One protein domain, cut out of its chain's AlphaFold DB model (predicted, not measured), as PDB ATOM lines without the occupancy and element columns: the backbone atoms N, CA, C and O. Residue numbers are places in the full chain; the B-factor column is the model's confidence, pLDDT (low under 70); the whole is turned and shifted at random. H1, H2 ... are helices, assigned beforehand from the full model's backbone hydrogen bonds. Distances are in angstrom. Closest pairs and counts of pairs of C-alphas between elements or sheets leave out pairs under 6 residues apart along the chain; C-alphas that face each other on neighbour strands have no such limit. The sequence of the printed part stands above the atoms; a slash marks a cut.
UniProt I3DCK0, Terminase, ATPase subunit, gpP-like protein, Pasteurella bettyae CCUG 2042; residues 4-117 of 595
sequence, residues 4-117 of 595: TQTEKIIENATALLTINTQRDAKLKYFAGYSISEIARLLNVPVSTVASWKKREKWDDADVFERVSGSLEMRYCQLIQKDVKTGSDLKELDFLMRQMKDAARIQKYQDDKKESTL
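This is residues 4 to 117 of the 595 residues of the protein "Terminase, ATPase subunit, gpP-like protein" of Pasteurella bettyae CCUG 2042 (UniProt I3DCK0). Two lobes meet where H1 ends: a long helical hairpin, H4 and H5, with short H6 near its end, and a small cluster of H2 and H3 packed on the last part of H1. Residues 4 to 20 of H1 stick out. The printed part has 114 residues with six named helices in order H1 to H6, 93 residues in them, and no named strand; the class is all helix, and the whole is loose, with a radius of gyration of the C-alphas of 17.6 A and spans of 49 by 38 by 35 A.

Find C-alpha 4 at (-11.187, 46.783, 29.290); H1 runs 39.5 A to residue 30. Next come H2, residues 35 to 42, H3, 46 to 55, H4, 63 to 80, 26.3 A, H5, 86 to 111, 37.9 A, and H6, 114 to 117, ending at (-8.987, 0.931, 50.912).

Look at hub H1: it touches H2 (C-alphas Ala 25 and Ile 38 closest, 6.1 A) with residues 21 to 29 alone, H3 (Ala 25 and Val 49, 7.0 A) with 22 to 26 alone, and H4 (Phe 30 and Arg 66, 6.2 A) with 27 to 30 alone. H4 and H5 touch at Tyr 75 and Leu 92, their closest C-alphas, 6.0 A, opposite ways at a steep tilt of 36 degrees, only just past shallow. H1 and H5 are apart. Every O i to N i+4 pair is within hydrogen-bond range in H1 to H5; H6 is too short for one.

The farthest C-alphas, Thr 4 and Glu 114, are 53.4 A apart. The printed part has no cut and no long link. Confidence is under 70 at residues 4 to 19, 63 to 65, 105, 109 to 110 and 112 to 117.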
ATOM      1  N   THR A   4     -12.107  47.609  28.492       59.69
ATOM      2  CA  THR A   4     -11.187  46.783  29.290       59.69
ATOM      3  C   THR A   4     -11.854  45.602  30.017       59.69
ATOM      4  O   THR A   4     -11.198  44.607  30.330       59.69
ATOM      5  N   GLN A   5     -13.151  45.687  30.334       55.00
ATOM      6  CA  GLN A   5     -13.908  44.567  30.918       55.00
ATOM      7  C   GLN A   5     -14.328  43.565  29.843       55.00
ATOM      8  O   GLN A   5     -14.307  42.361  30.090       55.00
ATOM      9  N   THR A   6     -14.663  44.052  28.649       62.16
ATOM     10  CA  THR A   6     -15.019  43.213  27.503       62.16
ATOM     11  C   THR A   6     -13.808  42.411  27.019       62.16
ATOM     12  O   THR A   6     -13.931  41.206  26.810       62.16
ATOM     13  N   GLU A   7     -12.620  43.024  26.954       62.38
ATOM     14  CA  GLU A   7     -11.360  42.338  26.616       62.38
ATOM     15  C   GLU A   7     -11.016  41.222  27.610       62.38
ATOM     16  O   GLU A   7     -10.752  40.099  27.193       62.38
ATOM     17  N   LYS A   8     -11.126  41.470  28.925       61.03
ATOM     18  CA  LYS A   8     -10.891  40.435  29.951       61.03
ATOM     19  C   LYS A   8     -11.888  39.277  29.894       61.03
ATOM     20  O   LYS A   8     -11.527  38.142  30.199       61.03
ATOM     21  N   ILE A   9     -13.147  39.539  29.545       62.31
ATOM     22  CA  ILE A   9     -14.158  38.482  29.383       62.31
ATOM     23  C   ILE A   9     -13.834  37.634  28.146       62.31
ATOM     24  O   ILE A   9     -13.897  36.407  28.223       62.31
ATOM     25  N   ILE A  10     -13.433  38.266  27.039       63.69
ATOM     26  CA  ILE A  10     -13.029  37.576  25.807       63.69
ATOM     27  C   ILE A  10     -11.749  36.758  26.036       63.69
ATOM     28  O   ILE A  10     -11.685  35.597  25.636       63.69
ATOM     29  N   GLU A  11     -10.756  37.310  26.732       61.06
ATOM     30  CA  GLU A  11      -9.491  36.636  27.041       61.06
ATOM     31  C   GLU A  11      -9.716  35.402  27.933       61.06
ATOM     32  O   GLU A  11      -9.239  34.307  27.622       61.06
ATOM     33  N   ASN A  12     -10.555  35.526  28.968       56.47
ATOM     34  CA  ASN A  12     -10.946  34.401  29.823       56.47
ATOM     35  C   ASN A  12     -11.760  33.335  29.073       56.47
ATOM     36  O   ASN A  12     -11.532  32.141  29.272       56.47
ATOM     37  N   ALA A  13     -12.684  33.735  28.194       56.50
ATOM     38  CA  ALA A  13     -13.447  32.798  27.368       56.50
ATOM     39  C   ALA A  13     -12.534  32.028  26.397       56.50
ATOM     40  O   ALA A  13     -12.675  30.814  26.239       56.50
ATOM     41  N   THR A  14     -11.550  32.710  25.806       62.62
ATOM     42  CA  THR A  14     -10.573  32.119  24.879       62.62
ATOM     43  C   THR A  14      -9.626  31.154  25.599       62.62
ATOM     44  O   THR A  14      -9.336  30.067  25.091       62.62
ATOM     45  N   ALA A  15      -9.196  31.490  26.819       60.03
ATOM     46  CA  ALA A  15      -8.397  30.605  27.666       60.03
ATOM     47  C   ALA A  15      -9.167  29.334  28.070       60.03
ATOM     48  O   ALA A  15      -8.627  28.230  27.970       60.03
ATOM     49  N   LEU A  16     -10.443  29.459  28.455       57.19
ATOM     50  CA  LEU A  16     -11.306  28.313  28.774       57.19
ATOM     51  C   LEU A  16     -11.551  27.402  27.565       57.19
ATOM     52  O   LEU A  16     -11.477  26.178  27.696       57.19
ATOM     53  N   LEU A  17     -11.805  27.986  26.389       65.88
ATOM     54  CA  LEU A  17     -11.923  27.245  25.130       65.88
ATOM     55  C   LEU A  17     -10.642  26.453  24.847       65.88
ATOM     56  O   LEU A  17     -10.713  25.254  24.601       65.88
ATOM     57  N   THR A  18      -9.477  27.087  24.992       68.81
ATOM     58  CA  THR A  18      -8.174  26.447  24.753       68.81
ATOM     59  C   THR A  18      -7.913  25.277  25.709       68.81
ATOM     60  O   THR A  18      -7.463  24.218  25.273       68.81
ATOM     61  N   ILE A  19      -8.245  25.426  26.998       69.50
ATOM     62  CA  ILE A  19      -8.101  24.360  28.006       69.50
ATOM     63  C   ILE A  19      -9.018  23.171  27.688       69.50
ATOM     64  O   ILE A  19      -8.595  22.017  27.793       69.50
ATOM     65  N   ASN A  20     -10.257  23.430  27.268       70.56
ATOM     66  CA  ASN A  20     -11.194  22.373  26.888       70.56
ATOM     67  C   ASN A  20     -10.745  21.644  25.613       70.56
ATOM     68  O   ASN A  20     -10.784  20.414  25.574       70.56
ATOM     69  N   THR A  21     -10.243  22.368  24.608       80.94
ATOM     70  CA  THR A  21      -9.692  21.768  23.383       80.94
ATOM     71  C   THR A  21      -8.444  20.929  23.670       80.94
ATOM     72  O   THR A  21      -8.298  19.840  23.117       80.94
ATOM     73  N   GLN A  22      -7.567  21.379  24.572       83.44
ATOM     74  CA  GLN A  22      -6.385  20.623  24.996       83.44
ATOM     75  C   GLN A  22      -6.758  19.324  25.730       83.44
ATOM     76  O   GLN A  22      -6.162  18.277  25.467       83.44
ATOM     77  N   ARG A  23      -7.769  19.361  26.609       78.00
ATOM     78  CA  ARG A  23      -8.283  18.159  27.287       78.00
ATOM     79  C   ARG A  23      -8.906  17.166  26.310       78.00
ATOM     80  O   ARG A  23      -8.609  15.977  26.403       78.00
ATOM     81  N   ASP A  24      -9.712  17.633  25.354       80.31
ATOM     82  CA  ASP A  24     -10.291  16.748  24.334       80.31
ATOM     83  C   ASP A  24      -9.190  16.120  23.457       80.31
ATOM     84  O   ASP A  24      -9.215  14.923  23.174       80.31
ATOM     85  N   ALA A  25      -8.142  16.882  23.124       85.69
ATOM     86  CA  ALA A  25      -6.975  16.356  22.418       85.69
ATOM     87  C   ALA A  25      -6.271  15.227  23.196       85.69
ATOM     88  O   ALA A  25      -5.952  14.193  22.604       85.69
ATOM     89  N   LYS A  26      -6.076  15.386  24.514       83.94
ATOM     90  CA  LYS A  26      -5.461  14.364  25.386       83.94
ATOM     91  C   LYS A  26      -6.278  13.071  25.411       83.94
ATOM     92  O   LYS A  26      -5.722  11.980  25.302       83.94
ATOM     93  N   LEU A  27      -7.600  13.181  25.500       79.44
ATOM     94  CA  LEU A  27      -8.490  12.020  25.526       79.44
ATOM     95  C   LEU A  27      -8.510  11.275  24.189       79.44
ATOM     96  O   LEU A  27      -8.416  10.049  24.176       79.44
ATOM     97  N   LYS A  28      -8.565  11.991  23.056       82.19
ATOM     98  CA  LYS A  28      -8.464  11.352  21.731       82.19
ATOM     99  C   LYS A  28      -7.109  10.672  21.537       82.19
ATOM    100  O   LYS A  28      -7.050   9.602  20.939       82.19
ATOM    101  N   TYR A  29      -6.039  11.229  22.102       85.12
ATOM    102  CA  TYR A  29      -4.733  10.573  22.107       85.12
ATOM    103  C   TYR A  29      -4.756   9.249  22.881       85.12
ATOM    104  O   TYR A  29      -4.307   8.227  22.364       85.12
ATOM    105  N   PHE A  30      -5.351   9.222  24.077       82.25
ATOM    106  CA  PHE A  30      -5.514   7.985  24.853       82.25
ATOM    107  C   PHE A  30      -6.448   6.961  24.198       82.25
ATOM    108  O   PHE A  30      -6.265   5.764  24.400       82.25
ATOM    109  N   ALA A  31      -7.388   7.410  23.365       76.31
ATOM    110  CA  ALA A  31      -8.226   6.546  22.535       76.31
ATOM    111  C   ALA A  31      -7.505   5.985  21.287       76.31
ATOM    112  O   ALA A  31      -8.111   5.232  20.529       76.31
ATOM    113  N   GLY A  32      -6.227   6.329  21.069       76.69
ATOM    114  CA  GLY A  32      -5.381   5.757  20.017       76.69
ATOM    115  C   GLY A  32      -5.318   6.550  18.709       76.69
ATOM    116  O   GLY A  32      -4.726   6.065  17.747       76.69
ATOM    117  N   TYR A  33      -5.886   7.759  18.649       85.00
ATOM    118  CA  TYR A  33      -5.787   8.615  17.461       85.00
ATOM    119  C   TYR A  33      -4.373   9.192  17.315       85.00
ATOM    120  O   TYR A  33      -3.746   9.617  18.292       85.00
ATOM    121  N   SER A  34      -3.877   9.278  16.080       87.69
ATOM    122  CA  SER A  34      -2.608   9.951  15.799       87.69
ATOM    123  C   SER A  34      -2.730  11.468  15.993       87.69
ATOM    124  O   SER A  34      -3.793  12.062  15.813       87.69
ATOM    125  N   ILE A  35      -1.615  12.136  16.306       88.62
ATOM    126  CA  ILE A  35      -1.569  13.600  16.505       88.62
ATOM    127  C   ILE A  35      -2.148  14.346  15.287       88.62
ATOM    128  O   ILE A  35      -2.859  15.338  15.445       88.62
ATOM    129  N   SER A  36      -1.892  13.842  14.076       87.69
ATOM    130  CA  SER A  36      -2.395  14.406  12.819       87.69
ATOM    131  C   SER A  36      -3.917  14.298  12.679       87.69
ATOM    132  O   SER A  36      -4.554  15.210  12.153       87.69
ATOM    133  N   GLU A  37      -4.516  13.203  13.151       86.19
ATOM    134  CA  GLU A  37      -5.972  13.016  13.145       86.19
ATOM    135  C   GLU A  37      -6.647  13.898  14.190       86.19
ATOM    136  O   GLU A  37      -7.650  14.541  13.889       86.19
ATOM    137  N   ILE A  38      -6.065  13.999  15.388       87.94
ATOM    138  CA  ILE A  38      -6.571  14.857  16.470       87.94
ATOM    139  C   ILE A  38      -6.567  16.324  16.036       87.94
ATOM    140  O   ILE A  38      -7.569  17.017  16.197       87.94
ATOM    141  N   ALA A  39      -5.466  16.782  15.436       88.81
ATOM    142  CA  ALA A  39      -5.334  18.131  14.897       88.81
ATOM    143  C   ALA A  39      -6.431  18.456  13.870       88.81
ATOM    144  O   ALA A  39      -7.034  19.527  13.921       88.81
ATOM    145  N   ARG A  40      -6.745  17.500  12.984       87.88
ATOM    146  CA  ARG A  40      -7.824  17.634  11.997       87.88
ATOM    147  C   ARG A  40      -9.204  17.680  12.656       87.88
ATOM    148  O   ARG A  40     -10.011  18.527  12.295       87.88
ATOM    149  N   LEU A  41      -9.471  16.787  13.610       85.19
ATOM    150  CA  LEU A  41     -10.765  16.683  14.295       85.19
ATOM    151  C   LEU A  41     -11.078  17.905  15.165       85.19
ATOM    152  O   LEU A  41     -12.239  18.277  15.296       85.19
ATOM    153  N   LEU A  42     -10.052  18.519  15.754       86.38
ATOM    154  CA  LEU A  42     -10.190  19.669  16.649       86.38
ATOM    155  C   LEU A  42      -9.922  21.013  15.966       86.38
ATOM    156  O   LEU A  42     -10.010  22.048  16.619       86.38
ATOM    157  N   ASN A  43      -9.602  21.000  14.667       86.94
ATOM    158  CA  ASN A  43      -9.237  22.175  13.879       86.94
ATOM    159  C   ASN A  43      -8.127  23.028  14.535       86.94
ATOM    160  O   ASN A  43      -8.220  24.253  14.616       86.94
ATOM    161  N   VAL A  44      -7.073  22.368  15.026       88.94
ATOM    162  CA  VAL A  44      -5.895  23.007  15.640       88.94
ATOM    163  C   VAL A  44      -4.611  22.566  14.930       88.94
ATOM    164  O   VAL A  44      -4.548  21.441  14.434       88.94
ATOM    165  N   PRO A  45      -3.553  23.399  14.878       88.62
ATOM    166  CA  PRO A  45      -2.297  23.010  14.242       88.62
ATOM    167  C   PRO A  45      -1.678  21.751  14.868       88.62
ATOM    168  O   PRO A  45      -1.638  21.600  16.090       88.62
ATOM    169  N   VAL A  46      -1.111  20.871  14.034       87.69
ATOM    170  CA  VAL A  46      -0.437  19.630  14.475       87.69
ATOM    171  C   VAL A  46       0.682  19.924  15.483       87.69
ATOM    172  O   VAL A  46       0.850  19.196  16.462       87.69
ATOM    173  N   SER A  47       1.416  21.024  15.288       86.56
ATOM    174  CA  SER A  47       2.468  21.494  16.198       86.56
ATOM    175  C   SER A  47       1.940  21.843  17.595       86.56
ATOM    176  O   SER A  47       2.627  21.594  18.586       86.56
ATOM    177  N   THR A  48       0.711  22.353  17.692       87.12
ATOM    178  CA  THR A  48       0.043  22.669  18.960       87.12
ATOM    179  C   THR A  48      -0.278  21.393  19.738       87.12
ATOM    180  O   THR A  48       0.096  21.280  20.905       87.12
ATOM    181  N   VAL A  49      -0.870  20.387  19.082       87.00
ATOM    182  CA  VAL A  49      -1.178  19.090  19.717       87.00
ATOM    183  C   VAL A  49       0.104  18.365  20.140       87.00
ATOM    184  O   VAL A  49       0.182  17.833  21.246       87.00
ATOM    185  N   ALA A  50       1.153  18.406  19.310       86.81
ATOM    186  CA  ALA A  50       2.462  17.851  19.656       86.81
ATOM    187  C   ALA A  50       3.109  18.562  20.864       86.81
ATOM    188  O   ALA A  50       3.721  17.909  21.713       86.81
ATOM    189  N   SER A  51       2.953  19.888  20.973       88.31
ATOM    190  CA  SER A  51       3.427  20.669  22.123       88.31
ATOM    191  C   SER A  51       2.716  20.269  23.414       88.31
ATOM    192  O   SER A  51       3.379  20.070  24.435       88.31
ATOM    193  N   TRP A  52       1.390  20.108  23.377       90.75
ATOM    194  CA  TRP A  52       0.606  19.654  24.528       90.75
ATOM    195  C   TRP A  52       1.017  18.254  24.972       90.75
ATOM    196  O   TRP A  52       1.365  18.065  26.138       90.75
ATOM    197  N   LYS A  53       1.107  17.319  24.016       87.75
ATOM    198  CA  LYS A  53       1.561  15.946  24.256       87.75
ATOM    199  C   LYS A  53       2.899  15.901  24.997       87.75
ATOM    200  O   LYS A  53       3.042  15.168  25.973       87.75
ATOM    201  N   LYS A  54       3.878  16.693  24.543       87.31
ATOM    202  CA  LYS A  54       5.218  16.738  25.145       87.31
ATOM    203  C   LYS A  54       5.214  17.388  26.531       87.31
ATOM    204  O   LYS A  54       5.891  16.904  27.430       87.31
ATOM    205  N   ARG A  55       4.474  18.486  26.702       84.06
ATOM    206  CA  ARG A  55       4.441  19.270  27.949       84.06
ATOM    207  C   ARG A  55       3.812  18.500  29.104       84.06
ATOM    208  O   ARG A  55       4.321  18.552  30.216       84.06
ATOM    209  N   GLU A  56       2.734  17.784  28.821       80.19
ATOM    210  CA  GLU A  56       1.994  16.988  29.803       80.19
ATOM    211  C   GLU A  56       2.381  15.506  29.789       80.19
ATOM    212  O   GLU A  56       1.722  14.702  30.441       80.19
ATOM    213  N   LYS A  57       3.433  15.145  29.041       84.06
ATOM    214  CA  LYS A  57       4.006  13.794  29.002       84.06
ATOM    215  C   LYS A  57       2.955  12.700  28.803       84.06
ATOM    216  O   LYS A  57       2.926  11.715  29.530       84.06
ATOM    217  N   TRP A  58       2.082  12.855  27.807       85.81
ATOM    218  CA  TRP A  58       0.964  11.919  27.613       85.81
ATOM    219  C   TRP A  58       1.420  10.465  27.400       85.81
ATOM    220  O   TRP A  58       0.685   9.544  27.736       85.81
ATOM    221  N   ASP A  59       2.628  10.246  26.873       81.06
ATOM    222  CA  ASP A  59       3.195   8.900  26.708       81.06
ATOM    223  C   ASP A  59       3.495   8.205  28.047       81.06
ATOM    224  O   ASP A  59       3.360   6.984  28.135       81.06
ATOM    225  N   ASP A  60       3.816   8.982  29.084       80.38
ATOM    226  CA  ASP A  60       4.194   8.500  30.417       80.38
ATOM    227  C   ASP A  60       2.982   8.326  31.348       80.38
ATOM    228  O   ASP A  60       3.132   7.826  32.463       80.38
ATOM    229  N   ALA A  61       1.784   8.737  30.911       77.75
ATOM    230  CA  ALA A  61       0.560   8.601  31.694       77.75
ATOM    231  C   ALA A  61       0.285   7.123  31.992       77.75
ATOM    232  O   ALA A  61       0.258   6.297  31.067       77.75
ATOM    233  N   ASP A  62       0.061   6.796  33.263       75.06
ATOM    234  CA  ASP A  62      -0.198   5.425  33.682       75.06
ATOM    235  C   ASP A  62      -1.576   4.928  33.195       75.06
ATOM    236  O   ASP A  62      -2.425   5.682  32.706       75.06
ATOM    237  N   VAL A  63      -1.802   3.614  33.277       68.19
ATOM    238  CA  VAL A  63      -3.061   2.991  32.823       68.19
ATOM    239  C   VAL A  63      -4.266   3.574  33.564       68.19
ATOM    240  O   VAL A  63      -5.355   3.675  33.002       68.19
ATOM    241  N   PHE A  64      -4.071   3.977  34.812       69.12
ATOM    242  CA  PHE A  64      -5.130   4.460  35.669       69.12
ATOM    243  C   PHE A  64      -5.557   5.886  35.293       69.12
ATOM    244  O   PHE A  64      -6.747   6.120  35.111       69.12
ATOM    245  N   GLU A  65      -4.619   6.797  35.034       69.31
ATOM    246  CA  GLU A  65      -4.870   8.145  34.516       69.31
ATOM    247  C   GLU A  65      -5.624   8.093  33.176       69.31
ATOM    248  O   GLU A  65      -6.601   8.821  32.971       69.31
ATOM    249  N   ARG A  66      -5.231   7.174  32.280       71.81
ATOM    250  CA  ARG A  66      -5.894   6.972  30.978       71.81
ATOM    251  C   ARG A  66      -7.342   6.498  31.129       71.81
ATOM    252  O   ARG A  66      -8.237   6.982  30.428       71.81
ATOM    253  N   VAL A  67      -7.584   5.559  32.044       72.00
ATOM    254  CA  VAL A  67      -8.919   5.002  32.303       72.00
ATOM    255  C   VAL A  67      -9.800   6.008  33.046       72.00
ATOM    256  O   VAL A  67     -10.937   6.226  32.632       72.00
ATOM    257  N   SER A  68      -9.286   6.683  34.075       70.75
ATOM    258  CA  SER A  68     -10.018   7.697  34.842       70.75
ATOM    259  C   SER A  68     -10.495   8.856  33.967       70.75
ATOM    260  O   SER A  68     -11.667   9.219  34.052       70.75
ATOM    261  N   GLY A  69      -9.648   9.373  33.069       71.44
ATOM    262  CA  GLY A  69     -10.058  10.425  32.129       71.44
ATOM    263  C   GLY A  69     -11.165   9.973  31.166       71.44
ATOM    264  O   GLY A  69     -12.079  10.737  30.852       71.44
ATOM    265  N   SER A  70     -11.134   8.708  30.742       74.75
ATOM    266  CA  SER A  70     -12.169   8.128  29.874       74.75
ATOM    267  C   SER A  70     -13.501   7.927  30.609       74.75
ATOM    268  O   SER A  70     -14.564   8.211  30.051       74.75
ATOM    269  N   LEU A  71     -13.453   7.483  31.872       79.94
ATOM    270  CA  LEU A  71     -14.628   7.331  32.737       79.94
ATOM    271  C   LEU A  71     -15.286   8.684  33.037       79.94
ATOM    272  O   LEU A  71     -16.506   8.799  32.923       79.94
ATOM    273  N   GLU A  72     -14.491   9.704  33.372       75.50
ATOM    274  CA  GLU A  72     -14.974  11.064  33.640       75.50
ATOM    275  C   GLU A  72     -15.681  11.653  32.414       75.50
ATOM    276  O   GLU A  72     -16.799  12.157  32.519       75.50
ATOM    277  N   MET A  73     -15.087  11.509  31.227       76.81
ATOM    278  CA  MET A  73     -15.683  11.999  29.986       76.81
ATOM    279  C   MET A  73     -17.023  11.315  29.695       76.81
ATOM    280  O   MET A  73     -18.023  11.993  29.439       76.81
ATOM    281  N   ARG A  74     -17.076   9.981  29.792       83.19
ATOM    282  CA  ARG A  74     -18.315   9.223  29.575       83.19
ATOM    283  C   ARG A  74     -19.394   9.602  30.591       83.19
ATOM    284  O   ARG A  74     -20.564   9.728  30.229       83.19
ATOM    285  N   TYR A  75     -19.000   9.831  31.841       82.25
ATOM    286  CA  TYR A  75     -19.895  10.288  32.897       82.25
ATOM    287  C   TYR A  75     -20.479  11.675  32.581       82.25
ATOM    288  O   TYR A  75     -21.701  11.847  32.604       82.25
ATOM    289  N   CYS A  76     -19.641  12.641  32.193       76.88
ATOM    290  CA  CYS A  76     -20.085  13.972  31.770       76.88
ATOM    291  C   CYS A  76     -21.020  13.918  30.552       76.88
ATOM    292  O   CYS A  76     -22.051  14.593  30.551       76.88
ATOM    293  N   GLN A  77     -20.714  13.086  29.550       81.25
ATOM    294  CA  GLN A  77     -21.577  12.889  28.379       81.25
ATOM    295  C   GLN A  77     -22.972  12.387  28.766       81.25
ATOM    296  O   GLN A  77     -23.978  12.919  28.297       81.25
ATOM    297  N   LEU A  78     -23.053  11.378  29.636       84.50
ATOM    298  CA  LEU A  78     -24.334  10.822  30.071       84.50
ATOM    299  C   LEU A  78     -25.133  11.807  30.930       84.50
ATOM    300  O   LEU A  78     -26.361  11.836  30.835       84.50
ATOM    301  N   ILE A  79     -24.467  12.645  31.734       82.62
ATOM    302  CA  ILE A  79     -25.127  13.726  32.481       82.62
ATOM    303  C   ILE A  79     -25.781  14.731  31.533       82.62
ATOM    304  O   ILE A  79     -26.920  15.131  31.782       82.62
ATOM    305  N   GLN A  80     -25.086  15.122  30.466       81.12
ATOM    306  CA  GLN A  80     -25.546  16.153  29.530       81.12
ATOM    307  C   GLN A  80     -26.662  15.682  28.586       81.12
ATOM    308  O   GLN A  80     -27.250  16.496  27.887       81.12
ATOM    309  N   LYS A  81     -26.994  14.387  28.573       83.06
ATOM    310  CA  LYS A  81     -28.099  13.847  27.773       83.06
ATOM    311  C   LYS A  81     -29.459  14.343  28.295       83.06
ATOM    312  O   LYS A  81     -29.795  14.072  29.454       83.06
ATOM    313  N   ASP A  82     -30.251  14.996  27.437       79.44
ATOM    314  CA  ASP A  82     -31.545  15.613  27.792       79.44
ATOM    315  C   ASP A  82     -32.593  14.603  28.286       79.44
ATOM    316  O   ASP A  82     -33.260  14.828  29.294       79.44
ATOM    317  N   VAL A  83     -32.699  13.447  27.620       81.50
ATOM    318  CA  VAL A  83     -33.587  12.346  28.026       81.50
ATOM    319  C   VAL A  83     -32.746  11.123  28.381       81.50
ATOM    320  O   VAL A  83     -32.087  10.531  27.523       81.50
ATOM    321  N   LYS A  84     -32.766  10.735  29.659       86.00
ATOM    322  CA  LYS A  84     -32.018   9.585  30.186       86.00
ATOM    323  C   LYS A  84     -32.910   8.347  30.256       86.00
ATOM    324  O   LYS A  84     -34.020   8.396  30.776       86.00
ATOM    325  N   THR A  85     -32.407   7.226  29.759       86.06
ATOM    326  CA  THR A  85     -33.045   5.908  29.845       86.06
ATOM    327  C   THR A  85     -32.627   5.174  31.123       86.06
ATOM    328  O   THR A  85     -31.632   5.515  31.763       86.06
ATOM    329  N   GLY A  86     -33.345   4.103  31.481       77.81
ATOM    330  CA  GLY A  86     -32.969   3.252  32.617       77.81
ATOM    331  C   GLY A  86     -31.577   2.617  32.473       77.81
ATOM    332  O   GLY A  86     -30.923   2.358  33.481       77.81
ATOM    333  N   SER A  87     -31.092   2.408  31.242       82.75
ATOM    334  CA  SER A  87     -29.714   1.963  30.993       82.75
ATOM    335  C   SER A  87     -28.699   3.069  31.292       82.75
ATOM    336  O   SER A  87     -27.701   2.809  31.957       82.75
ATOM    337  N   ASP A  88     -28.989   4.309  30.880       83.12
ATOM    338  CA  ASP A  88     -28.104   5.457  31.121       83.12
ATOM    339  C   ASP A  88     -27.938   5.738  32.624       83.12
ATOM    340  O   ASP A  88     -26.842   6.039  33.086       83.12
ATOM    341  N   LEU A  89     -29.009   5.601  33.415       82.12
ATOM    342  CA  LEU A  89     -28.954   5.784  34.872       82.12
ATOM    343  C   LEU A  89     -28.105   4.707  35.565       82.12
ATOM    344  O   LEU A  89     -27.362   5.016  36.498       82.12
ATOM    345  N   LYS A  90     -28.181   3.453  35.100       82.50
ATOM    346  CA  LYS A  90     -27.333   2.361  35.608       82.50
ATOM    347  C   LYS A  90     -25.867   2.576  35.248       82.50
ATOM    348  O   LYS A  90     -25.002   2.325  36.082       82.50
ATOM    349  N   GLU A  91     -25.595   3.048  34.033       85.44
ATOM    350  CA  GLU A  91     -24.240   3.370  33.591       85.44
ATOM    351  C   GLU A  91     -23.669   4.548  34.394       85.44
ATOM    352  O   GLU A  91     -22.561   4.442  34.911       85.44
ATOM    353  N   LEU A  92     -24.444   5.616  34.620       83.38
ATOM    354  CA  LEU A  92     -24.052   6.743  35.479       83.38
ATOM    355  C   LEU A  92     -23.682   6.301  36.899       83.38
ATOM    356  O   LEU A  92     -22.656   6.727  37.433       83.38
ATOM    357  N   ASP A  93     -24.496   5.443  37.513       81.38
ATOM    358  CA  ASP A  93     -24.224   4.937  38.857       81.38
ATOM    359  C   ASP A  93     -22.998   4.006  38.890       81.38
ATOM    360  O   ASP A  93     -22.177   4.083  39.808       81.38
ATOM    361  N   PHE A  94     -22.815   3.169  37.865       83.75
ATOM    362  CA  PHE A  94     -21.618   2.340  37.731       83.75
ATOM    363  C   PHE A  94     -20.350   3.192  37.576       83.75
ATOM    364  O   PHE A  94     -19.394   2.995  38.327       83.75
ATOM    365  N   LEU A  95     -20.358   4.177  36.672       84.31
ATOM    366  CA  LEU A  95     -19.239   5.094  36.442       84.31
ATOM    367  C   LEU A  95     -18.888   5.880  37.712       84.31
ATOM    368  O   LEU A  95     -17.721   5.936  38.092       84.31
ATOM    369  N   MET A  96     -19.888   6.393  38.435       79.31
ATOM    370  CA  MET A  96     -19.685   7.078  39.717       79.31
ATOM    371  C   MET A  96     -19.028   6.167  40.767       79.31
ATOM    372  O   MET A  96     -18.171   6.612  41.535       79.31
ATOM    373  N   ARG A  97     -19.410   4.885  40.823       80.19
ATOM    374  CA  ARG A  97     -18.786   3.907  41.727       80.19
ATOM    375  C   ARG A  97     -17.325   3.645  41.355       80.19
ATOM    376  O   ARG A  97     -16.474   3.713  42.237       80.19
ATOM    377  N   GLN A  98     -17.029   3.454  40.067       79.94
ATOM    378  CA  GLN A  98     -15.652   3.269  39.596       79.94
ATOM    379  C   GLN A  98     -14.779   4.504  39.866       79.94
ATOM    380  O   GLN A  98     -13.650   4.364  40.324       79.94
ATOM    381  N   MET A  99     -15.311   5.719  39.687       76.56
ATOM    382  CA  MET A  99     -14.598   6.963  40.018       76.56
ATOM    383  C   MET A  99     -14.313   7.100  41.525       76.56
ATOM    384  O   MET A  99     -13.245   7.576  41.909       76.56
ATOM    385  N   LYS A 100     -15.226   6.651  42.400       76.75
ATOM    386  CA  LYS A 100     -14.992   6.627  43.858       76.75
ATOM    387  C   LYS A 100     -13.895   5.646  44.253       76.75
ATOM    388  O   LYS A 100     -13.077   5.973  45.112       76.75
ATOM    389  N   ASP A 101     -13.882   4.457  43.659       73.56
ATOM    390  CA  ASP A 101     -12.846   3.459  43.933       73.56
ATOM    391  C   ASP A 101     -11.493   3.901  43.374       73.56
ATOM    392  O   ASP A 101     -10.477   3.768  44.055       73.56
ATOM    393  N   ALA A 102     -11.494   4.563  42.218       71.62
ATOM    394  CA  ALA A 102     -10.320   5.227  41.685       71.62
ATOM    395  C   ALA A 102      -9.746   6.266  42.680       71.62
ATOM    396  O   ALA A 102      -8.591   6.164  43.099       71.62
ATOM    397  N   ALA A 103     -10.560   7.208  43.157       71.44
ATOM    398  CA  ALA A 103     -10.107   8.210  44.125       71.44
ATOM    399  C   ALA A 103      -9.559   7.593  45.433       71.44
ATOM    400  O   ALA A 103      -8.645   8.143  46.050       71.44
ATOM    401  N   ARG A 104     -10.084   6.435  45.863       71.88
ATOM    402  CA  ARG A 104      -9.571   5.696  47.033       71.88
ATOM    403  C   ARG A 104      -8.197   5.090  46.788       71.88
ATOM    404  O   ARG A 104      -7.348   5.171  47.671       71.88
ATOM    405  N   ILE A 105      -7.987   4.490  45.618       69.56
ATOM    406  CA  ILE A 105      -6.700   3.897  45.236       69.56
ATOM    407  C   ILE A 105      -5.627   4.985  45.159       69.56
ATOM    408  O   ILE A 105      -4.542   4.799  45.705       69.56
ATOM    409  N   GLN A 106      -5.949   6.142  44.576       70.25
ATOM    410  CA  GLN A 106      -5.033   7.281  44.524       70.25
ATOM    411  C   GLN A 106      -4.670   7.781  45.931       70.25
ATOM    412  O   GLN A 106      -3.497   7.892  46.270       70.25
ATOM    413  N   LYS A 107      -5.665   7.970  46.809       70.88
ATOM    414  CA  LYS A 107      -5.417   8.382  48.198       70.88
ATOM    415  C   LYS A 107      -4.573   7.368  48.983       70.88
ATOM    416  O   LYS A 107      -3.766   7.767  49.816       70.88
ATOM    417  N   TYR A 108      -4.737   6.073  48.708       75.06
ATOM    418  CA  TYR A 108      -3.892   5.026  49.282       75.06
ATOM    419  C   TYR A 108      -2.446   5.083  48.774       75.06
ATOM    420  O   TYR A 108      -1.524   4.850  49.553       75.06
ATOM    421  N   GLN A 109      -2.219   5.396  47.495       68.31
ATOM    422  CA  GLN A 109      -0.857   5.588  46.983       68.31
ATOM    423  C   GLN A 109      -0.141   6.740  47.708       68.31
ATOM    424  O   GLN A 109       1.055   6.623  47.980       68.31
ATOM    425  N   ASP A 110      -0.884   7.781  48.100       67.88
ATOM    426  CA  ASP A 110      -0.357   8.929  48.844       67.88
ATOM    427  C   ASP A 110      -0.119   8.630  50.339       67.88
ATOM    428  O   ASP A 110       0.923   8.995  50.886       67.88
ATOM    429  N   ASP A 111      -1.069   7.979  51.027       73.00
ATOM    430  CA  ASP A 111      -1.032   7.804  52.491       73.00
ATOM    431  C   ASP A 111      -0.545   6.425  52.980       73.00
ATOM    432  O   ASP A 111      -0.228   6.271  54.164       73.00
ATOM    433  N   LYS A 112      -0.474   5.430  52.084       68.94
ATOM    434  CA  LYS A 112      -0.149   4.011  52.330       68.94
ATOM    435  C   LYS A 112      -0.961   3.336  53.450       68.94
ATOM    436  O   LYS A 112      -0.520   2.325  54.003       68.94
ATOM    437  N   LYS A 113      -2.150   3.837  53.805       68.75
ATOM    438  CA  LYS A 113      -2.990   3.277  54.883       68.75
ATOM    439  C   LYS A 113      -4.034   2.298  54.349       68.75
ATOM    440  O   LYS A 113      -4.965   2.682  53.651       68.75
ATOM    441  N   GLU A 114      -3.978   1.034  54.776       59.47
ATOM    442  CA  GLU A 114      -4.979   0.010  54.401       59.47
ATOM    443  C   GLU A 114      -6.422   0.372  54.798       59.47
ATOM    444  O   GLU A 114      -7.382  -0.041  54.142       59.47
ATOM    445  N   SER A 115      -6.602   1.188  55.841       61.25
ATOM    446  CA  SER A 115      -7.919   1.680  56.258       61.25
ATOM    447  C   SER A 115      -8.578   2.613  55.229       61.25
ATOM    448  O   SER A 115      -9.800   2.766  55.259       61.25
ATOM    449  N   THR A 116      -7.806   3.182  54.294       61.25
ATOM    450  CA  THR A 116      -8.294   4.001  53.170       61.25
ATOM    451  C   THR A 116      -8.925   3.142  52.063       61.25
ATOM    452  O   THR A 116      -9.900   3.565  51.441       61.25
ATOM    453  N   LEU A 117      -8.444   1.907  51.871       63.56
ATOM    454  CA  LEU A 117      -8.987   0.931  50.912       63.56
ATOM    455  C   LEU A 117     -10.265   0.250  51.416       63.56
ATOM    456  O   LEU A 117     -11.167  -0.031  50.628       63.56
TER     457      LEU A 117